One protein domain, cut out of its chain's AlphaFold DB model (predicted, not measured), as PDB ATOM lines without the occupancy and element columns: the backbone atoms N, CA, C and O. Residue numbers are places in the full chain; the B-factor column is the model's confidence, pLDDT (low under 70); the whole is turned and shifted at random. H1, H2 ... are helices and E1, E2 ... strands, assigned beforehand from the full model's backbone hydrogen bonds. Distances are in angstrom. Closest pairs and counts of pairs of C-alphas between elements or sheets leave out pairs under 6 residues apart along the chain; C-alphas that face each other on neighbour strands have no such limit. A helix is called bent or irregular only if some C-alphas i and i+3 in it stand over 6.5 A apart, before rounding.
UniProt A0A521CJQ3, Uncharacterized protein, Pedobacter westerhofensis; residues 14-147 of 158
ATOM      1  N   HIS A  14      -5.867  39.844  19.198       82.38
ATOM      2  CA  HIS A  14      -6.331  41.031  18.469       82.38
ATOM      3  C   HIS A  14      -7.782  40.903  17.995       82.38
ATOM      4  O   HIS A  14      -8.532  41.866  18.082       82.38
ATOM      5  N   CYS A  15      -8.188  39.714  17.542       81.62
ATOM      6  CA  CYS A  15      -9.570  39.455  17.144       81.62
ATOM      7  C   CYS A  15     -10.510  39.551  18.352       81.62
ATOM      8  O   CYS A  15     -11.534  40.224  18.282       81.62
ATOM      9  N   GLN A  16     -10.123  38.939  19.476       85.44
ATOM     10  CA  GLN A  16     -10.882  39.001  20.724       85.44
ATOM     11  C   GLN A  16     -11.064  40.449  21.203       85.44
ATOM     12  O   GLN A  16     -12.196  40.860  21.449       85.44
ATOM     13  N   ILE A  17      -9.992  41.246  21.241       85.44
ATOM     14  CA  ILE A  17     -10.049  42.667  21.616       85.44
ATOM     15  C   ILE A  17     -10.952  43.443  20.650       85.44
ATOM     16  O   ILE A  17     -11.813  44.196  21.093       85.44
ATOM     17  N   SER A  18     -10.804  43.246  19.336       87.31
ATOM     18  CA  SER A  18     -11.642  43.930  18.344       87.31
ATOM     19  C   SER A  18     -13.126  43.596  18.490       87.31
ATOM     20  O   SER A  18     -13.956  44.487  18.348       87.31
ATOM     21  N   LEU A  19     -13.476  42.342  18.794       88.00
ATOM     22  CA  LEU A  19     -14.867  41.935  19.009       88.00
ATOM     23  C   LEU A  19     -15.448  42.522  20.300       88.00
ATOM     24  O   LEU A  19     -16.602  42.946  20.298       88.00
ATOM     25  N   VAL A  20     -14.658  42.569  21.376       90.62
ATOM     26  CA  VAL A  20     -15.053  43.215  22.637       90.62
ATOM     27  C   VAL A  20     -15.317  44.703  22.412       90.62
ATOM     28  O   VAL A  20     -16.409  45.172  22.722       90.62
ATOM     29  N   LEU A  21     -14.377  45.416  21.783       91.56
ATOM     30  CA  LEU A  21     -14.522  46.844  21.492       91.56
ATOM     31  C   LEU A  21     -15.718  47.121  20.577       91.56
ATOM     32  O   LEU A  21     -16.505  48.015  20.861       91.56
ATOM     33  N   ALA A  22     -15.910  46.324  19.523       92.88
ATOM     34  CA  ALA A  22     -17.058  46.477  18.631       92.88
ATOM     35  C   ALA A  22     -18.396  46.254  19.358       92.88
ATOM     36  O   ALA A  22     -19.379  46.945  19.082       92.88
ATOM     37  N   ALA A  23     -18.454  45.302  20.294       92.88
ATOM     38  CA  ALA A  23     -19.647  45.065  21.103       92.88
ATOM     39  C   ALA A  23     -19.926  46.233  22.065       92.88
ATOM     40  O   ALA A  23     -21.074  46.654  22.197       92.88
ATOM     41  N   GLU A  24     -18.899  46.785  22.707       94.69
ATOM     42  CA  GLU A  24     -19.036  47.965  23.569       94.69
ATOM     43  C   GLU A  24     -19.438  49.211  22.769       94.69
ATOM     44  O   GLU A  24     -20.359  49.923  23.167       94.69
ATOM     45  N   GLU A  25     -18.823  49.445  21.607       95.56
ATOM     46  CA  GLU A  25     -19.188  50.525  20.684       95.56
ATOM     47  C   GLU A  25     -20.647  50.426  20.237       95.56
ATOM     48  O   GLU A  25     -21.337  51.445  20.168       95.56
ATOM     49  N   LEU A  26     -21.154  49.212  20.001       94.44
ATOM     50  CA  LEU A  26     -22.561  49.004  19.673       94.44
ATOM     51  C   LEU A  26     -23.477  49.522  20.790       94.44
ATOM     52  O   LEU A  26     -24.395  50.290  20.510       94.44
ATOM     53  N   PHE A  27     -23.231  49.154  22.049       93.56
ATOM     54  CA  PHE A  27     -24.032  49.654  23.171       93.56
ATOM     55  C   PHE A  27     -23.844  51.159  23.401       93.56
ATOM     56  O   PHE A  27     -24.824  51.861  23.646       93.56
ATOM     57  N   ASN A  28     -22.621  51.672  23.249       95.12
ATOM     58  CA  ASN A  28     -22.339  53.105  23.337       95.12
ATOM     59  C   ASN A  28     -23.075  53.906  22.256       95.12
ATOM     60  O   ASN A  28     -23.546  55.007  22.527       95.12
ATOM     61  N   SER A  29     -23.233  53.346  21.053       95.56
ATOM     62  CA  SER A  29     -24.002  53.980  19.975       95.56
ATOM     63  C   SER A  29     -25.500  54.086  20.288       95.56
ATOM     64  O   SER A  29     -26.178  54.951  19.733       95.56
ATOM     65  N   LEU A  30     -26.014  53.230  21.181       91.56
ATOM     66  CA  LEU A  30     -27.386  53.311  21.681       91.56
ATOM     67  C   LEU A  30     -27.508  54.373  22.779       91.56
ATOM     68  O   LEU A  30     -28.399  55.220  22.703       91.56
ATOM     69  N   ASP A  31     -26.640  54.310  23.793       93.69
ATOM     70  CA  ASP A  31     -26.493  55.317  24.851       93.69
ATOM     71  C   ASP A  31     -25.195  55.088  25.634       93.69
ATOM     72  O   ASP A  31     -25.054  54.100  26.355       93.69
ATOM     73  N   GLU A  32     -24.273  56.044  25.556       94.56
ATOM     74  CA  GLU A  32     -22.997  56.040  26.284       94.56
ATOM     75  C   GLU A  32     -23.159  55.915  27.810       94.56
ATOM     76  O   GLU A  32     -22.290  55.378  28.500       94.56
ATOM     77  N   ARG A  33     -24.296  56.350  28.370       94.75
ATOM     78  CA  ARG A  33     -24.573  56.262  29.811       94.75
ATOM     79  C   ARG A  33     -24.821  54.825  30.265       94.75
ATOM     80  O   ARG A  33     -24.767  54.561  31.467       94.75
ATOM     81  N   LEU A  34     -25.083  53.896  29.338       93.12
ATOM     82  CA  LEU A  34     -25.117  52.466  29.646       93.12
ATOM     83  C   LEU A  34     -23.762  51.970  30.158       93.12
ATOM     84  O   LEU A  34     -23.758  50.957  30.853       93.12
ATOM     85  N   ALA A  35     -22.666  52.686  29.869       93.25
ATOM     86  CA  ALA A  35     -21.309  52.358  30.302       93.25
ATOM     87  C   ALA A  35     -20.996  50.859  30.106       93.25
ATOM     88  O   ALA A  35     -20.738  50.154  31.086       93.25
ATOM     89  N   PRO A  36     -21.119  50.353  28.865       93.69
ATOM     90  CA  PRO A  36     -21.027  48.935  28.584       93.69
ATOM     91  C   PRO A  36     -19.628  48.412  28.878       93.69
ATOM     92  O   PRO A  36     -18.633  49.022  28.492       93.69
ATOM     93  N   LYS A  37     -19.576  47.248  29.519       92.25
ATOM     94  CA  LYS A  37     -18.348  46.483  29.714       92.25
ATOM     95  C   LYS A  37     -18.567  45.062  29.230       92.25
ATOM     96  O   LYS A  37     -19.450  44.363  29.730       92.25
ATOM     97  N   VAL A  38     -17.772  44.629  28.260       92.00
ATOM     98  CA  VAL A  38     -17.854  43.289  27.681       92.00
ATOM     99  C   VAL A  38     -16.585  42.516  28.011       92.00
ATOM    100  O   VAL A  38     -15.469  42.989  27.830       92.00
ATOM    101  N   PHE A  39     -16.741  41.301  28.526       91.00
ATOM    102  CA  PHE A  39     -15.605  40.458  28.887       91.00
ATOM    103  C   PHE A  39     -15.933  38.977  28.757       91.00
ATOM    104  O   PHE A  39     -17.097  38.587  28.630       91.00
ATOM    105  N   LEU A  40     -14.891  38.142  28.779       90.88
ATOM    106  CA  LEU A  40     -15.039  36.700  28.630       90.88
ATOM    107  C   LEU A  40     -14.667  35.951  29.906       90.88
ATOM    108  O   LEU A  40     -13.695  36.277  30.592       90.88
ATOM    109  N   ILE A  41     -15.435  34.899  30.178       91.62
ATOM    110  CA  ILE A  41     -15.185  33.940  31.251       91.62
ATOM    111  C   ILE A  41     -15.030  32.566  30.612       91.62
ATOM    112  O   ILE A  41     -15.979  32.052  30.029       91.62
ATOM    113  N   GLY A  42     -13.862  31.947  30.741       91.00
ATOM    114  CA  GLY A  42     -13.672  30.541  30.400       91.00
ATOM    115  C   GLY A  42     -13.710  29.673  31.641       91.00
ATOM    116  O   GLY A  42     -12.921  29.885  32.556       91.00
ATOM    117  N   ALA A  43     -14.562  28.653  31.653       90.19
ATOM    118  CA  ALA A  43     -14.575  27.622  32.682       90.19
ATOM    119  C   ALA A  43     -14.117  26.280  32.095       90.19
ATOM    120  O   ALA A  43     -14.699  25.771  31.137       90.19
ATOM    121  N   SER A  44     -13.052  25.711  32.651       86.81
ATOM    122  CA  SER A  44     -12.491  24.440  32.199       86.81
ATOM    123  C   SER A  44     -13.388  23.275  32.614       86.81
ATOM    124  O   SER A  44     -13.787  23.171  33.770       86.81
ATOM    125  N   LEU A  45     -13.665  22.353  31.690       77.44
ATOM    126  CA  LEU A  45     -14.433  21.134  31.986       77.44
ATOM    127  C   LEU A  45     -13.588  20.024  32.619       77.44
ATOM    128  O   LEU A  45     -14.120  19.049  33.147       77.44
ATOM    129  N   LYS A  46     -12.261  20.150  32.552       74.31
ATOM    130  CA  LYS A  46     -11.318  19.170  33.088       74.31
ATOM    131  C   LYS A  46     -10.226  19.923  33.834       74.31
ATOM    132  O   LYS A  46      -9.367  20.520  33.188       74.31
ATOM    133  N   PRO A  47     -10.228  19.917  35.177       65.62
ATOM    134  CA  PRO A  47      -9.175  20.577  35.933       65.62
ATOM    135  C   PRO A  47      -7.819  19.938  35.595       65.62
ATOM    136  O   PRO A  47      -7.511  18.836  36.040       65.62
ATOM    137  N   HIS A  48      -7.014  20.633  34.793       64.38
ATOM    138  CA  HIS A  48      -5.638  20.262  34.483       64.38
ATOM    139  C   HIS A  48      -4.684  20.964  35.453       64.38
ATOM    140  O   HIS A  48      -4.905  22.108  35.834       64.38
ATOM    141  N   MET A  49      -3.598  20.288  35.841       60.56
ATOM    142  CA  MET A  49      -2.640  20.814  36.831       60.56
ATOM    143  C   MET A  49      -1.924  22.093  36.365       60.56
ATOM    144  O   MET A  49      -1.495  22.881  37.200       60.56
ATOM    145  N   ASN A  50      -1.832  22.311  35.049       70.06
ATOM    146  CA  ASN A  50      -1.028  23.382  34.455       70.06
ATOM    147  C   ASN A  50      -1.851  24.560  33.913       70.06
ATOM    148  O   ASN A  50      -1.266  25.473  33.346       70.06
ATOM    149  N   ARG A  51      -3.185  24.545  34.047       72.19
ATOM    150  CA  ARG A  51      -4.058  25.614  33.538       72.19
ATOM    151  C   ARG A  51      -5.110  26.011  34.577       72.19
ATOM    152  O   ARG A  51      -5.620  25.142  35.290       72.19
ATOM    153  N   PRO A  52      -5.463  27.303  34.695       80.62
ATOM    154  CA  PRO A  52      -6.467  27.744  35.649       80.62
ATOM    155  C   PRO A  52      -7.837  27.165  35.290       80.62
ATOM    156  O   PRO A  52      -8.219  27.097  34.124       80.62
ATOM    157  N   PHE A  53      -8.603  26.779  36.314       85.44
ATOM    158  CA  PHE A  53      -9.970  26.292  36.120       85.44
ATOM    159  C   PHE A  53     -10.888  27.389  35.558       85.44
ATOM    160  O   PHE A  53     -11.747  27.090  34.735       85.44
ATOM    161  N   VAL A  54     -10.683  28.646  35.975       88.56
ATOM    162  CA  VAL A  54     -11.362  29.815  35.403       88.56
ATOM    163  C   VAL A  54     -10.340  30.776  34.811       88.56
ATOM    164  O   VAL A  54      -9.508  31.318  35.545       88.56
ATOM    165  N   GLY A  55     -10.434  30.994  33.502       87.56
ATOM    166  CA  GLY A  55      -9.760  32.077  32.795       87.56
ATOM    167  C   GLY A  55     -10.685  33.287  32.698       87.56
ATOM    168  O   GLY A  55     -11.861  33.137  32.369       87.56
ATOM    169  N   LEU A  56     -10.167  34.473  33.005       87.06
ATOM    170  CA  LEU A  56     -10.872  35.737  32.801       87.06
ATOM    171  C   LEU A  56     -10.093  36.553  31.783       87.06
ATOM    172  O   LEU A  56      -8.928  36.871  32.011       87.06
ATOM    173  N   GLU A  57     -10.749  36.920  30.691       82.31
ATOM    174  CA  GLU A  57     -10.211  37.888  29.739       82.31
ATOM    175  C   GLU A  57     -10.932  39.212  29.955       82.31
ATOM    176  O   GLU A  57     -11.802  39.624  29.187       82.31
ATOM    177  N   CYS A  58     -10.609  39.828  31.094       67.44
ATOM    178  CA  CYS A  58     -11.102  41.137  31.493       67.44
ATOM    179  C   CYS A  58      -9.892  42.029  31.810       67.44
ATOM    180  O   CYS A  58      -9.391  41.991  32.935       67.44
ATOM    181  N   PRO A  59      -9.376  42.790  30.829       55.91
ATOM    182  CA  PRO A  59      -8.159  43.583  31.014       55.91
ATOM    183  C   PRO A  59      -8.300  44.672  32.093       55.91
ATOM    184  O   PRO A  59      -7.299  45.075  32.677       55.91
ATOM    185  N   GLU A  60      -9.531  45.086  32.414       64.69
ATOM    186  CA  GLU A  60      -9.839  46.155  33.380       64.69
ATOM    187  C   GLU A  60     -10.895  45.727  34.424       64.69
ATOM    188  O   GLU A  60     -11.667  46.533  34.941       64.69
ATOM    189  N   GLY A  61     -11.026  44.423  34.676       63.97
ATOM    190  CA  GLY A  61     -12.085  43.842  35.508       63.97
ATOM    191  C   GLY A  61     -11.901  44.011  37.012       63.97
ATOM    192  O   GLY A  61     -10.800  43.838  37.522       63.97
ATOM    193  N   ASP A  62     -13.007  44.217  37.733       78.94
ATOM    194  CA  ASP A  62     -13.042  44.077  39.199       78.94
ATOM    195  C   ASP A  62     -13.126  42.605  39.644       78.94
ATOM    196  O   ASP A  62     -12.968  42.288  40.820       78.94
ATOM    197  N   TYR A  63     -13.390  41.703  38.695       85.38
ATOM    198  CA  TYR A  63     -13.545  40.275  38.927       85.38
ATOM    199  C   TYR A  63     -12.199  39.556  38.918       85.38
ATOM    200  O   TYR A  63     -11.361  39.774  38.042       85.38
ATOM    201  N   VAL A  64     -12.028  38.605  39.834       85.81
ATOM    202  CA  VAL A  64     -10.863  37.716  39.873       85.81
ATOM    203  C   VAL A  64     -11.294  36.257  39.770       85.81
ATOM    204  O   VAL A  64     -12.359  35.865  40.240       85.81
ATOM    205  N   SER A  65     -10.441  35.380  39.223       85.56
ATOM    206  CA  SER A  65     -10.779  33.952  39.050       85.56
ATOM    207  C   SER A  65     -11.221  33.258  40.353       85.56
ATOM    208  O   SER A  65     -11.927  32.251  40.319       85.56
ATOM    209  N   LYS A  66     -10.825  33.793  41.520       86.25
ATOM    210  CA  LYS A  66     -11.223  33.292  42.849       86.25
ATOM    211  C   LYS A  66     -12.711  33.479  43.156       86.25
ATOM    212  O   LYS A  66     -13.245  32.696  43.949       86.25
ATOM    213  N   ASP A  67     -13.366  34.454  42.537       88.38
ATOM    214  CA  ASP A  67     -14.802  34.707  42.699       88.38
ATOM    215  C   ASP A  67     -15.628  33.554  42.118       88.38
ATOM    216  O   ASP A  67     -16.682  33.194  42.638       88.38
ATOM    217  N   PHE A  68     -15.068  32.876  41.115       89.88
ATOM    218  CA  PHE A  68     -15.702  31.786  40.377       89.88
ATOM    219  C   PHE A  68     -15.337  30.387  40.885       89.88
ATOM    220  O   PHE A  68     -15.578  29.383  40.213       89.88
ATOM    221  N   ARG A  69     -14.787  30.275  42.101       87.56
ATOM    222  CA  ARG A  69     -14.384  28.983  42.687       87.56
ATOM    223  C   ARG A  69     -15.521  27.959  42.780       87.56
ATOM    224  O   ARG A  69     -15.259  26.757  42.775       87.56
ATOM    225  N   THR A  70     -16.770  28.412  42.882       90.19
ATOM    226  CA  THR A  70     -17.954  27.548  43.003       90.19
ATOM    227  C   THR A  70     -18.268  26.790  41.713       90.19
ATOM    228  O   THR A  70     -18.785  25.675  41.789       90.19
ATOM    229  N   LEU A  71     -17.848  27.296  40.546       90.38
ATOM    230  CA  LEU A  71     -17.957  26.574  39.272       90.38
ATOM    231  C   LEU A  71     -17.193  25.240  39.305       90.38
ATOM    232  O   LEU A  71     -17.648  24.238  38.753       90.38
ATOM    233  N   LYS A  72     -16.076  25.181  40.041       87.25
ATOM    234  CA  LYS A  72     -15.304  23.943  40.216       87.25
ATOM    235  C   LYS A  72     -16.102  22.867  40.953       87.25
ATOM    236  O   LYS A  72     -16.019  21.694  40.598       87.25
ATOM    237  N   ALA A  73     -16.895  23.256  41.953       86.25
ATOM    238  CA  ALA A  73     -17.754  22.324  42.679       86.25
ATOM    239  C   ALA A  73     -18.859  21.756  41.772       86.25
ATOM    240  O   ALA A  73     -19.121  20.553  41.812       86.25
ATOM    241  N   LEU A  74     -19.444  22.591  40.903       86.94
ATOM    242  CA  LEU A  74     -20.428  22.150  39.908       86.94
ATOM    243  C   LEU A  74     -19.829  21.157  38.908       86.94
ATOM    244  O   LEU A  74     -20.461  20.144  38.616       86.94
ATOM    245  N   CYS A  75     -18.602  21.408  38.438       83.75
ATOM    246  CA  CYS A  75     -17.874  20.482  37.569       83.75
ATOM    247  C   CYS A  75     -17.748  19.093  38.197       83.75
ATOM    248  O   CYS A  75     -18.129  18.099  37.589       83.75
ATOM    249  N   ILE A  76     -17.242  19.031  39.433       83.06
ATOM    250  CA  ILE A  76     -17.000  17.768  40.140       83.06
ATOM    251  C   ILE A  76     -18.315  17.010  40.330       83.06
ATOM    252  O   ILE A  76     -18.388  15.813  40.061       83.06
ATOM    253  N   HIS A  77     -19.368  17.707  40.758       83.19
ATOM    254  CA  HIS A  77     -20.681  17.101  40.956       83.19
ATOM    255  C   HIS A  77     -21.277  16.551  39.648       83.19
ATOM    256  O   HIS A  77     -21.876  15.477  39.653       83.19
ATOM    257  N   HIS A  78     -21.087  17.249  38.524       79.44
ATOM    258  CA  HIS A  78     -21.536  16.782  37.211       79.44
ATOM    259  C   HIS A  78     -20.749  15.554  36.733       79.44
ATOM    260  O   HIS A  78     -21.366  14.553  36.374       79.44
ATOM    261  N   SER A  79     -19.415  15.565  36.843       77.69
ATOM    262  CA  SER A  79     -18.575  14.411  36.487       77.69
ATOM    263  C   SER A  79     -18.906  13.163  37.314       77.69
ATOM    264  O   SER A  79     -18.925  12.056  36.782       77.69
ATOM    265  N   LEU A  80     -19.207  13.323  38.609       78.69
ATOM    266  CA  LEU A  80     -19.627  12.210  39.466       78.69
ATOM    267  C   LEU A  80     -20.968  11.613  39.023       78.69
ATOM    268  O   LEU A  80     -21.100  10.392  39.005       78.69
ATOM    269  N   LYS A  81     -21.940  12.448  38.634       75.38
ATOM    270  CA  LYS A  81     -23.233  11.976  38.117       75.38
ATOM    271  C   LYS A  81     -23.092  11.234  36.789       75.38
ATOM    272  O   LYS A  81     -23.700  10.182  36.632       75.38
ATOM    273  N   MET A  82     -22.260  11.734  35.871       71.69
ATOM    274  CA  MET A  82     -22.015  11.060  34.588       71.69
ATOM    275  C   MET A  82     -21.359   9.686  34.760       71.69
ATOM    276  O   MET A  82     -21.684   8.765  34.028       71.69
ATOM    277  N   ASN A  83     -20.482   9.515  35.754       69.19
ATOM    278  CA  ASN A  83     -19.859   8.216  36.027       69.19
ATOM    279  C   ASN A  83     -20.803   7.212  36.717       69.19
ATOM    280  O   ASN A  83     -20.520   6.018  36.717       69.19
ATOM    281  N   GLN A  84     -21.880   7.681  37.357       66.38
ATOM    282  CA  GLN A  84     -22.840   6.837  38.084       66.38
ATOM    283  C   GLN A  84     -24.018   6.380  37.217       66.38
ATOM    284  O   GLN A  84     -24.601   5.332  37.489       66.38
ATOM    285  N   GLN A  85     -24.370   7.148  36.186       63.97
ATOM    286  CA  GLN A  85     -25.371   6.775  35.194       63.97
ATOM    287  C   GLN A  85     -24.658   6.407  33.888       63.97
ATOM    288  O   GLN A  85     -24.114   7.291  33.236       63.97
ATOM    289  N   GLU A  86     -24.700   5.136  33.468       55.41
ATOM    290  CA  GLU A  86     -24.416   4.756  32.073       55.41
ATOM    291  C   GLU A  86     -25.415   5.500  31.175       55.41
ATOM    292  O   GLU A  86     -26.575   5.110  31.031       55.41
ATOM    293  N   CYS A  87     -25.017   6.675  30.691       54.81
ATOM    294  CA  CYS A  87     -25.947   7.631  30.124       54.81
ATOM    295  C   CYS A  87     -25.888   7.606  28.599       54.81
ATOM    296  O   CYS A  87     -24.849   7.857  28.001       54.81
ATOM    297  N   HIS A  88     -27.037   7.344  27.980       58.97
ATOM    298  CA  HIS A  88     -27.200   7.327  26.528       58.97
ATOM    299  C   HIS A  88     -27.475   8.715  25.909       58.97
ATOM    300  O   HIS A  88     -27.649   8.793  24.697       58.97
ATOM    301  N   ASP A  89     -27.519   9.798  26.702       75.69
ATOM    302  CA  ASP A  89     -27.875  11.149  26.231       75.69
ATOM    303  C   ASP A  89     -26.909  12.224  26.772       75.69
ATOM    304  O   ASP A  89     -27.205  12.954  27.722       75.69
ATOM    305  N   GLU A  90     -25.714  12.301  26.177       74.38
ATOM    306  CA  GLU A  90     -24.707  13.316  26.525       74.38
ATOM    307  C   GLU A  90     -25.197  14.753  26.273       74.38
ATOM    308  O   GLU A  90     -24.887  15.660  27.052       74.38
ATOM    309  N   ASP A  91     -26.021  14.961  25.243       80.50
ATOM    310  CA  ASP A  91     -26.541  16.278  24.867       80.50
ATOM    311  C   ASP A  91     -27.419  16.874  25.973       80.50
ATOM    312  O   ASP A  91     -27.305  18.061  26.306       80.50
ATOM    313  N   HIS A  92     -28.286  16.059  26.580       81.00
ATOM    314  CA  HIS A  92     -29.104  16.489  27.709       81.00
ATOM    315  C   HIS A  92     -28.246  16.931  28.904       81.00
ATOM    316  O   HIS A  92     -28.489  17.986  29.502       81.00
ATOM    317  N   TYR A  93     -27.203  16.166  29.231       78.38
ATOM    318  CA  TYR A  93     -26.314  16.475  30.351       78.38
ATOM    319  C   TYR A  93     -25.461  17.710  30.101       78.38
ATOM    320  O   TYR A  93     -25.248  18.492  31.034       78.38
ATOM    321  N   GLN A  94     -25.008  17.917  28.866       81.12
ATOM    322  CA  GLN A  94     -24.265  19.112  28.495       81.12
ATOM    323  C   GLN A  94     -25.146  20.362  28.601       81.12
ATOM    324  O   GLN A  94     -24.710  21.383  29.132       81.12
ATOM    325  N   ARG A  95     -26.415  20.284  28.180       84.94
ATOM    326  CA  ARG A  95     -27.384  21.382  28.352       84.94
ATOM    327  C   ARG A  95     -27.624  21.702  29.824       84.94
ATOM    328  O   ARG A  95     -27.633  22.875  30.193       84.94
ATOM    329  N   LEU A  96     -27.772  20.677  30.666       85.81
ATOM    330  CA  LEU A  96     -27.949  20.856  32.105       85.81
ATOM    331  C   LEU A  96     -26.714  21.495  32.755       85.81
ATOM    332  O   LEU A  96     -26.854  22.397  33.582       85.81
ATOM    333  N   LEU A  97     -25.511  21.064  32.362       85.94
ATOM    334  CA  LEU A  97     -24.257  21.649  32.832       85.94
ATOM    335  C   LEU A  97     -24.143  23.116  32.432       85.94
ATOM    336  O   LEU A  97     -23.874  23.961  33.283       85.94
ATOM    337  N   ASN A  98     -24.397  23.417  31.157       89.50
ATOM    338  CA  ASN A  98     -24.351  24.774  30.630       89.50
ATOM    339  C   ASN A  98     -25.334  25.678  31.385       89.50
ATOM    340  O   ASN A  98     -24.941  26.752  31.824       89.50
ATOM    341  N   ALA A  99     -26.571  25.221  31.609       90.44
ATOM    342  CA  ALA A  99     -27.572  25.963  32.373       90.44
ATOM    343  C   ALA A  99     -27.139  26.200  33.830       90.44
ATOM    344  O   ALA A  99     -27.263  27.317  34.335       90.44
ATOM    345  N   ALA A 100     -26.587  25.179  34.493       91.62
ATOM    346  CA  ALA A 100     -26.083  25.299  35.860       91.62
ATOM    347  C   ALA A 100     -24.914  26.291  35.956       91.62
ATOM    348  O   ALA A 100     -24.874  27.110  36.873       91.62
ATOM    349  N   TYR A 101     -23.987  26.256  34.998       93.50
ATOM    350  CA  TYR A 101     -22.864  27.188  34.938       93.50
ATOM    351  C   TYR A 101     -23.331  28.612  34.656       93.50
ATOM    352  O   TYR A 101     -22.920  29.523  35.366       93.50
ATOM    353  N   THR A 102     -24.214  28.815  33.675       93.69
ATOM    354  CA  THR A 102     -24.775  30.138  33.369       93.69
ATOM    355  C   THR A 102     -25.473  30.731  34.592       93.69
ATOM    356  O   THR A 102     -25.214  31.882  34.939       93.69
ATOM    357  N   ALA A 103     -26.305  29.948  35.287       93.44
ATOM    358  CA  ALA A 103     -26.991  30.397  36.497       93.44
ATOM    359  C   ALA A 103     -26.007  30.756  37.621       93.44
ATOM    360  O   ALA A 103     -26.176  31.767  38.305       93.44
ATOM    361  N   GLU A 104     -24.954  29.959  37.796       94.50
ATOM    362  CA  GLU A 104     -23.947  30.204  38.823       94.50
ATOM    363  C   GLU A 104     -23.078  31.428  38.506       94.50
ATOM    364  O   GLU A 104     -22.840  32.243  39.395       94.50
ATOM    365  N   ILE A 105     -22.676  31.618  37.246       94.25
ATOM    366  CA  ILE A 105     -21.987  32.832  36.784       94.25
ATOM    367  C   ILE A 105     -22.867  34.053  37.057       94.25
ATOM    368  O   ILE A 105     -22.416  34.994  37.705       94.25
ATOM    369  N   GLN A 106     -24.141  34.026  36.655       93.56
ATOM    370  CA  GLN A 106     -25.080  35.118  36.935       93.56
ATOM    371  C   GLN A 106     -25.200  35.407  38.437       93.56
ATOM    372  O   GLN A 106     -25.224  36.569  38.846       93.56
ATOM    373  N   ARG A 107     -25.252  34.365  39.276       93.56
ATOM    374  CA  ARG A 107     -25.303  34.503  40.736       93.56
ATOM    375  C   ARG A 107     -24.047  35.185  41.286       93.56
ATOM    376  O   ARG A 107     -24.172  36.056  42.143       93.56
ATOM    377  N   ILE A 108     -22.863  34.801  40.806       92.50
ATOM    378  CA  ILE A 108     -21.579  35.391  41.214       92.50
ATOM    379  C   ILE A 108     -21.525  36.869  40.821       92.50
ATOM    380  O   ILE A 108     -21.262  37.708  41.680       92.50
ATOM    381  N   LEU A 109     -21.852  37.191  39.566       91.44
ATOM    382  CA  LEU A 109     -21.844  38.565  39.054       91.44
ATOM    383  C   LEU A 109     -22.807  39.471  39.840       91.44
ATOM    384  O   LEU A 109     -22.449  40.578  40.230       91.44
ATOM    385  N   ARG A 110     -24.011  38.981  40.162       89.56
ATOM    386  CA  ARG A 110     -25.001  39.723  40.968       89.56
ATOM    387  C   ARG A 110     -24.586  39.921  42.426       89.56
ATOM    388  O   ARG A 110     -24.952  40.925  43.024       89.56
ATOM    389  N   ALA A 111     -23.879  38.955  43.007       89.00
ATOM    390  CA  ALA A 111     -23.418  39.019  44.393       89.00
ATOM    391  C   ALA A 111     -22.146  39.866  44.570       89.00
ATOM    392  O   ALA A 111     -21.777  40.183  45.700       89.00
ATOM    393  N   HIS A 112     -21.467  40.205  43.473       87.06
ATOM    394  CA  HIS A 112     -20.287  41.057  43.488       87.06
ATOM    395  C   HIS A 112     -20.637  42.491  43.920       87.06
ATOM    396  O   HIS A 112     -21.776  42.934  43.770       87.06
ATOM    397  N   ILE A 113     -19.658  43.244  44.436       74.31
ATOM    398  CA  ILE A 113     -19.881  44.587  45.005       74.31
ATOM    399  C   ILE A 113     -20.546  45.555  44.006       74.31
ATOM    400  O   ILE A 113     -21.387  46.369  44.392       74.31
ATOM    401  N   ASN A 114     -20.255  45.385  42.714       70.06
ATOM    402  CA  ASN A 114     -20.821  46.181  41.622       70.06
ATOM    403  C   ASN A 114     -22.143  45.624  41.065       70.06
ATOM    404  O   ASN A 114     -22.856  46.332  40.355       70.06
ATOM    405  N   GLY A 115     -22.535  44.404  41.441       72.19
ATOM    406  CA  GLY A 115     -23.748  43.737  40.950       72.19
ATOM    407  C   GLY A 115     -25.061  44.413  41.364       72.19
ATOM    408  O   GLY A 115     -26.117  44.101  40.822       72.19
ATOM    409  N   SER A 116     -25.014  45.360  42.309       75.19
ATOM    410  CA  SER A 116     -26.170  46.186  42.684       75.19
ATOM    411  C   SER A 116     -26.427  47.345  41.711       75.19
ATOM    412  O   SER A 116     -27.582  47.718  41.496       75.19
ATOM    413  N   ASN A 117     -25.369  47.883  41.098       86.75
ATOM    414  CA  ASN A 117     -25.428  49.029  40.189       86.75
ATOM    415  C   ASN A 117     -25.452  48.616  38.716       86.75
ATOM    416  O   ASN A 117     -25.925  49.387  37.878       86.75
ATOM    417  N   ASN A 118     -24.987  47.404  38.418       90.38
ATOM    418  CA  ASN A 118     -24.881  46.890  37.063       90.38
ATOM    419  C   ASN A 118     -25.816  45.695  36.843       90.38
ATOM    420  O   ASN A 118     -26.047  44.886  37.742       90.38
ATOM    421  N   GLU A 119     -26.370  45.590  35.640       91.50
ATOM    422  CA  GLU A 119     -27.091  44.409  35.176       91.50
ATOM    423  C   GLU A 119     -26.172  43.608  34.253       91.50
ATOM    424  O   GLU A 119     -25.514  44.172  33.380       91.50
ATOM    425  N   ASN A 120     -26.115  42.296  34.474       92.38
ATOM    426  CA  ASN A 120     -25.192  41.398  33.793       92.38
ATOM    427  C   ASN A 120     -25.957  40.410  32.912       92.38
ATOM    428  O   ASN A 120     -26.838  39.690  33.390       92.38
ATOM    429  N   PHE A 121     -25.558  40.317  31.649       92.94
ATOM    430  CA  PHE A 121     -26.088  39.377  30.668       92.94
ATOM    431  C   PHE A 121     -25.007  38.368  30.305       92.94
ATOM    432  O   PHE A 121     -23.899  38.749  29.945       92.94
ATOM    433  N   VAL A 122     -25.329  37.080  30.403       94.56
ATOM    434  CA  VAL A 122     -24.390  35.980  30.145       94.56
ATOM    435  C   VAL A 122     -24.882  35.206  28.930       94.56
ATOM    436  O   VAL A 122     -26.036  34.774  28.905       94.56
ATOM    437  N   SER A 123     -24.022  35.035  27.927       94.00
ATOM    438  CA  SER A 123     -24.346  34.282  26.715       94.00
ATOM    439  C   SER A 123     -24.474  32.776  26.976       94.00
ATOM    440  O   SER A 123     -24.069  32.252  28.018       94.00
ATOM    441  N   ALA A 124     -24.973  32.044  25.978       91.19
ATOM    442  CA  ALA A 124     -24.686  30.616  25.890       91.19
ATOM    443  C   ALA A 124     -23.168  30.399  25.698       91.19
ATOM    444  O   ALA A 124     -22.521  31.237  25.056       91.19
ATOM    445  N   PRO A 125     -22.591  29.312  26.242       93.31
ATOM    446  CA  PRO A 125     -21.166  29.061  26.102       93.31
ATOM    447  C   PRO A 125     -20.799  28.497  24.733       93.31
ATOM    448  O   PRO A 125     -21.573  27.757  24.121       93.31
ATOM    449  N   VAL A 126     -19.562  28.756  24.322       90.19
ATOM    450  CA  VAL A 126     -18.898  28.089  23.195       90.19
ATOM    451  C   VAL A 126     -17.673  27.346  23.714       90.19
ATOM    452  O   VAL A 126     -16.967  27.842  24.589       90.19
ATOM    453  N   TYR A 127     -17.419  26.143  23.200       86.81
ATOM    454  CA  TYR A 127     -16.247  25.366  23.591       86.81
ATOM    455  C   TYR A 127     -15.011  25.793  22.793       86.81
ATOM    456  O   TYR A 127     -15.006  25.685  21.567       86.81
ATOM    457  N   ILE A 128     -13.971  26.269  23.482       84.50
ATOM    458  CA  ILE A 128     -12.716  26.753  22.888       84.50
ATOM    459  C   ILE A 128     -11.547  26.267  23.751       84.50
ATOM    460  O   ILE A 128     -11.519  26.518  24.951       84.50
ATOM    461  N   ASP A 129     -10.606  25.542  23.144       79.06
ATOM    462  CA  ASP A 129      -9.355  25.057  23.760       79.06
ATOM    463  C   ASP A 129      -9.491  24.481  25.191       79.06
ATOM    464  O   ASP A 129      -8.724  24.789  26.105       79.06
ATOM    465  N   GLY A 130     -10.508  23.644  25.426       81.56
ATOM    466  CA  GLY A 130     -10.726  23.025  26.741       81.56
ATOM    467  C   GLY A 130     -11.625  23.811  27.701       81.56
ATOM    468  O   GLY A 130     -11.934  23.303  28.785       81.56
ATOM    469  N   TYR A 131     -12.080  25.000  27.307       86.94
ATOM    470  CA  TYR A 131     -12.924  25.886  28.103       86.94
ATOM    471  C   TYR A 131     -14.324  26.023  27.511       86.94
ATOM    472  O   TYR A 131     -14.495  26.152  26.303       86.94
ATOM    473  N   LEU A 132     -15.336  26.070  28.379       90.81
ATOM    474  CA  LEU A 132     -16.610  26.704  28.060       90.81
ATOM    475  C   LEU A 132     -16.445  28.209  28.235       90.81
ATOM    476  O   LEU A 132     -16.259  28.684  29.357       90.81
ATOM    477  N   VAL A 133     -16.488  28.937  27.127       91.38
ATOM    478  CA  VAL A 133     -16.293  30.383  27.076       91.38
ATOM    479  C   VAL A 133     -17.640  31.075  27.005       91.38
ATOM    480  O   VAL A 133     -18.430  30.827  26.097       91.38
ATOM    481  N   TYR A 134     -17.876  31.957  27.964       93.19
ATOM    482  CA  TYR A 134     -19.058  32.792  28.082       93.19
ATOM    483  C   TYR A 134     -18.682  34.232  27.766       93.19
ATOM    484  O   TYR A 134     -17.649  34.716  28.232       93.19
ATOM    485  N   VAL A 135     -19.546  34.920  27.028       93.00
ATOM    486  CA  VAL A 135     -19.487  36.372  26.880       93.00
ATOM    487  C   VAL A 135     -20.400  36.981  27.931       93.00
ATOM    488  O   VAL A 135     -21.553  36.565  28.080       93.00
ATOM    489  N   VAL A 136     -19.875  37.955  28.664       93.56
ATOM    490  CA  VAL A 136     -20.623  38.731  29.645       93.56
ATOM    491  C   VAL A 136     -20.697  40.171  29.171       93.56
ATOM    492  O   VAL A 136     -19.669  40.768  28.868       93.56
ATOM    493  N   ALA A 137     -21.912  40.711  29.119       93.50
ATOM    494  CA  ALA A 137     -22.160  42.133  28.934       93.50
ATOM    495  C   ALA A 137     -22.695  42.715  30.244       93.50
ATOM    496  O   ALA A 137     -23.731  42.277  30.751       93.50
ATOM    497  N   GLU A 138     -21.983  43.691  30.785       92.94
ATOM    498  CA  GLU A 138     -22.344  44.422  31.990       92.94
ATOM    499  C   GLU A 138     -22.769  45.839  31.599       92.94
ATOM    500  O   GLU A 138     -22.037  46.537  30.900       92.94
ATOM    501  N   LEU A 139     -23.966  46.252  32.023       93.06
ATOM    502  CA  LEU A 139     -24.549  47.558  31.709       93.06
ATOM    503  C   LEU A 139     -24.991  48.271  32.988       93.06
ATOM    504  O   LEU A 139     -25.414  47.631  33.953       93.06
ATOM    505  N   ASN A 140     -25.004  49.602  32.978       92.62
ATOM    506  CA  ASN A 140     -25.543  50.395  34.076       92.62
ATOM    507  C   ASN A 140     -27.045  50.125  34.256       92.62
ATOM    508  O   ASN A 140     -27.879  50.520  33.434       92.62
ATOM    509  N   LYS A 141     -27.409  49.507  35.380       91.56
ATOM    510  CA  LYS A 141     -28.780  49.063  35.662       91.56
ATOM    511  C   LYS A 141     -29.771  50.219  35.722       91.56
ATOM    512  O   LYS A 141     -30.912  50.092  35.278       91.56
ATOM    513  N   LYS A 142     -29.354  51.356  36.285       91.38
ATOM    514  CA  LYS A 142     -30.223  52.526  36.453       91.38
ATOM    515  C   LYS A 142     -30.601  53.117  35.100       91.38
ATOM    516  O   LYS A 142     -31.765  53.454  34.910       91.38
ATOM    517  N   ILE A 143     -29.638  53.215  34.185       92.56
ATOM    518  CA  ILE A 143     -29.864  53.705  32.822       92.56
ATOM    519  C   ILE A 143     -30.657  52.686  32.012       92.56
ATOM    520  O   ILE A 143     -31.662  53.057  31.409       92.56
ATOM    521  N   LEU A 144     -30.297  51.402  32.081       90.50
ATOM    522  CA  LEU A 144     -31.027  50.329  31.406       90.50
ATOM    523  C   LEU A 144     -32.526  50.349  31.750       90.50
ATOM    524  O   LEU A 144     -33.367  50.306  30.859       90.50
ATOM    525  N   ASN A 145     -32.869  50.525  33.028       88.25
ATOM    526  CA  ASN A 145     -34.261  50.581  33.486       88.25
ATOM    527  C   ASN A 145     -35.050  51.803  32.980       88.25
ATOM    528  O   ASN A 145     -36.277  51.813  33.093       88.25
ATOM    529  N   THR A 146     -34.390  52.835  32.437       89.06
ATOM    530  CA  THR A 146     -35.084  53.965  31.791       89.06
ATOM    531  C   THR A 146     -35.640  53.601  30.412       89.06
ATOM    532  O   THR A 146     -36.589  54.234  29.947       89.06
ATOM    533  N   TYR A 147     -35.118  52.542  29.784       83.94
ATOM    534  CA  TYR A 147     -35.627  52.011  28.524       83.94
ATOM    535  C   TYR A 147     -36.864  51.145  28.781       83.94
ATOM    536  O   TYR A 147     -36.791  49.940  29.013       83.94
TER     537      TYR A 147
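AT A GLANCE: This is residues 14 to 147 of the 158 residues of an uncharacterized protein of Pedobacter westerhofensis (UniProt A0A521CJQ3). Picture a strongly twisted antiparallel sheet with E1 and E5 in its middle, covered by H1 on one face and by the helical hairpin of H2 and H3 on the other; the tip of that hairpin, residues 83 to 89, sticks out at one end. The short H4 follows E5 directly and only grazes the sheet. The printed part has 134 residues with four named helices and five named strands, in the order H1 E1 E2 H2 H3 E3 E4 E5 H4, and its class is mixed, helices and strands. The sheet is branched, with neighbour pairs E1 and E2, E1 and E5, E3 and E5, E4 and E5. The whole is compact, with a radius of gyration of the C-alphas of 16.2 A, yet elongated, spanning 51 by 32 by 26 A.

IN THESE COORDINATES: Start at C-alpha 131, (-12.924, 25.886, 28.103), where E5 begins; it runs 28.2 A over residues 131 to 140. E1, residues 37 to 44, measures 22.9 A, and E3, residues 118 to 122, 12.9 A. E2 is residues 54 to 57 and E4 residues 126 to 128. Find C-alpha 14 at (-6.331, 41.031, 18.469); from there H1 runs 24.6 A to residue 30. H2, residues 65 to 84, is 29.7 A long, and H3, residues 90 to 111, 31.3 A. H4, residues 141 to 144, ends at C-alpha 144, (-31.027, 50.329, 31.406).

HOW THE PARTS SIT: Look first at E5, which has E1 on one side and, on the other side, E4 beside residues 131 to 133 and E3 beside residues 135 to 140. Across E1 and E5, N 134 and O 41 are 2.8 A apart; for E3 and E5, N 121 and O 137 are 2.8 A apart. In the hairpin E4 and E5, N 133 and O 126 are 2.8 A apart, and in the hairpin E1 and E2, N 42 and O 55 are 2.8 A apart. H1 is on the sheet at a height of 9.8 A, over E1, E2 and E5; its closest C-alphas to E1 are those of Val 20 and Val 38, 5.8 A. On the opposite face are H2, at a height of 8.0 A, and H3, at 9.5 A. These two touch, closest at the C-alphas of Leu 71 and Tyr 101, 6.6 A, with a shallow tilt of 24 degrees, opposite ways. H2 is irregular, with C-alphas 67 and 70 7.8 A apart, and has a kink of 25 degrees near residue 72. Every O i to N i+4 pair is within hydrogen-bond range in H1 and H3, 11 of 16 are in H2, and H4 is too short for such a pair.

THE WHOLE: The two C-alphas farthest apart are those of Glu 32 and Glu 86, 51.6 A. The printed part has no cut, and no link is long. Its mean pLDDT is 85.1; look for values under 70 at residues 47 to 49, 58 to 61 and 83 to 88.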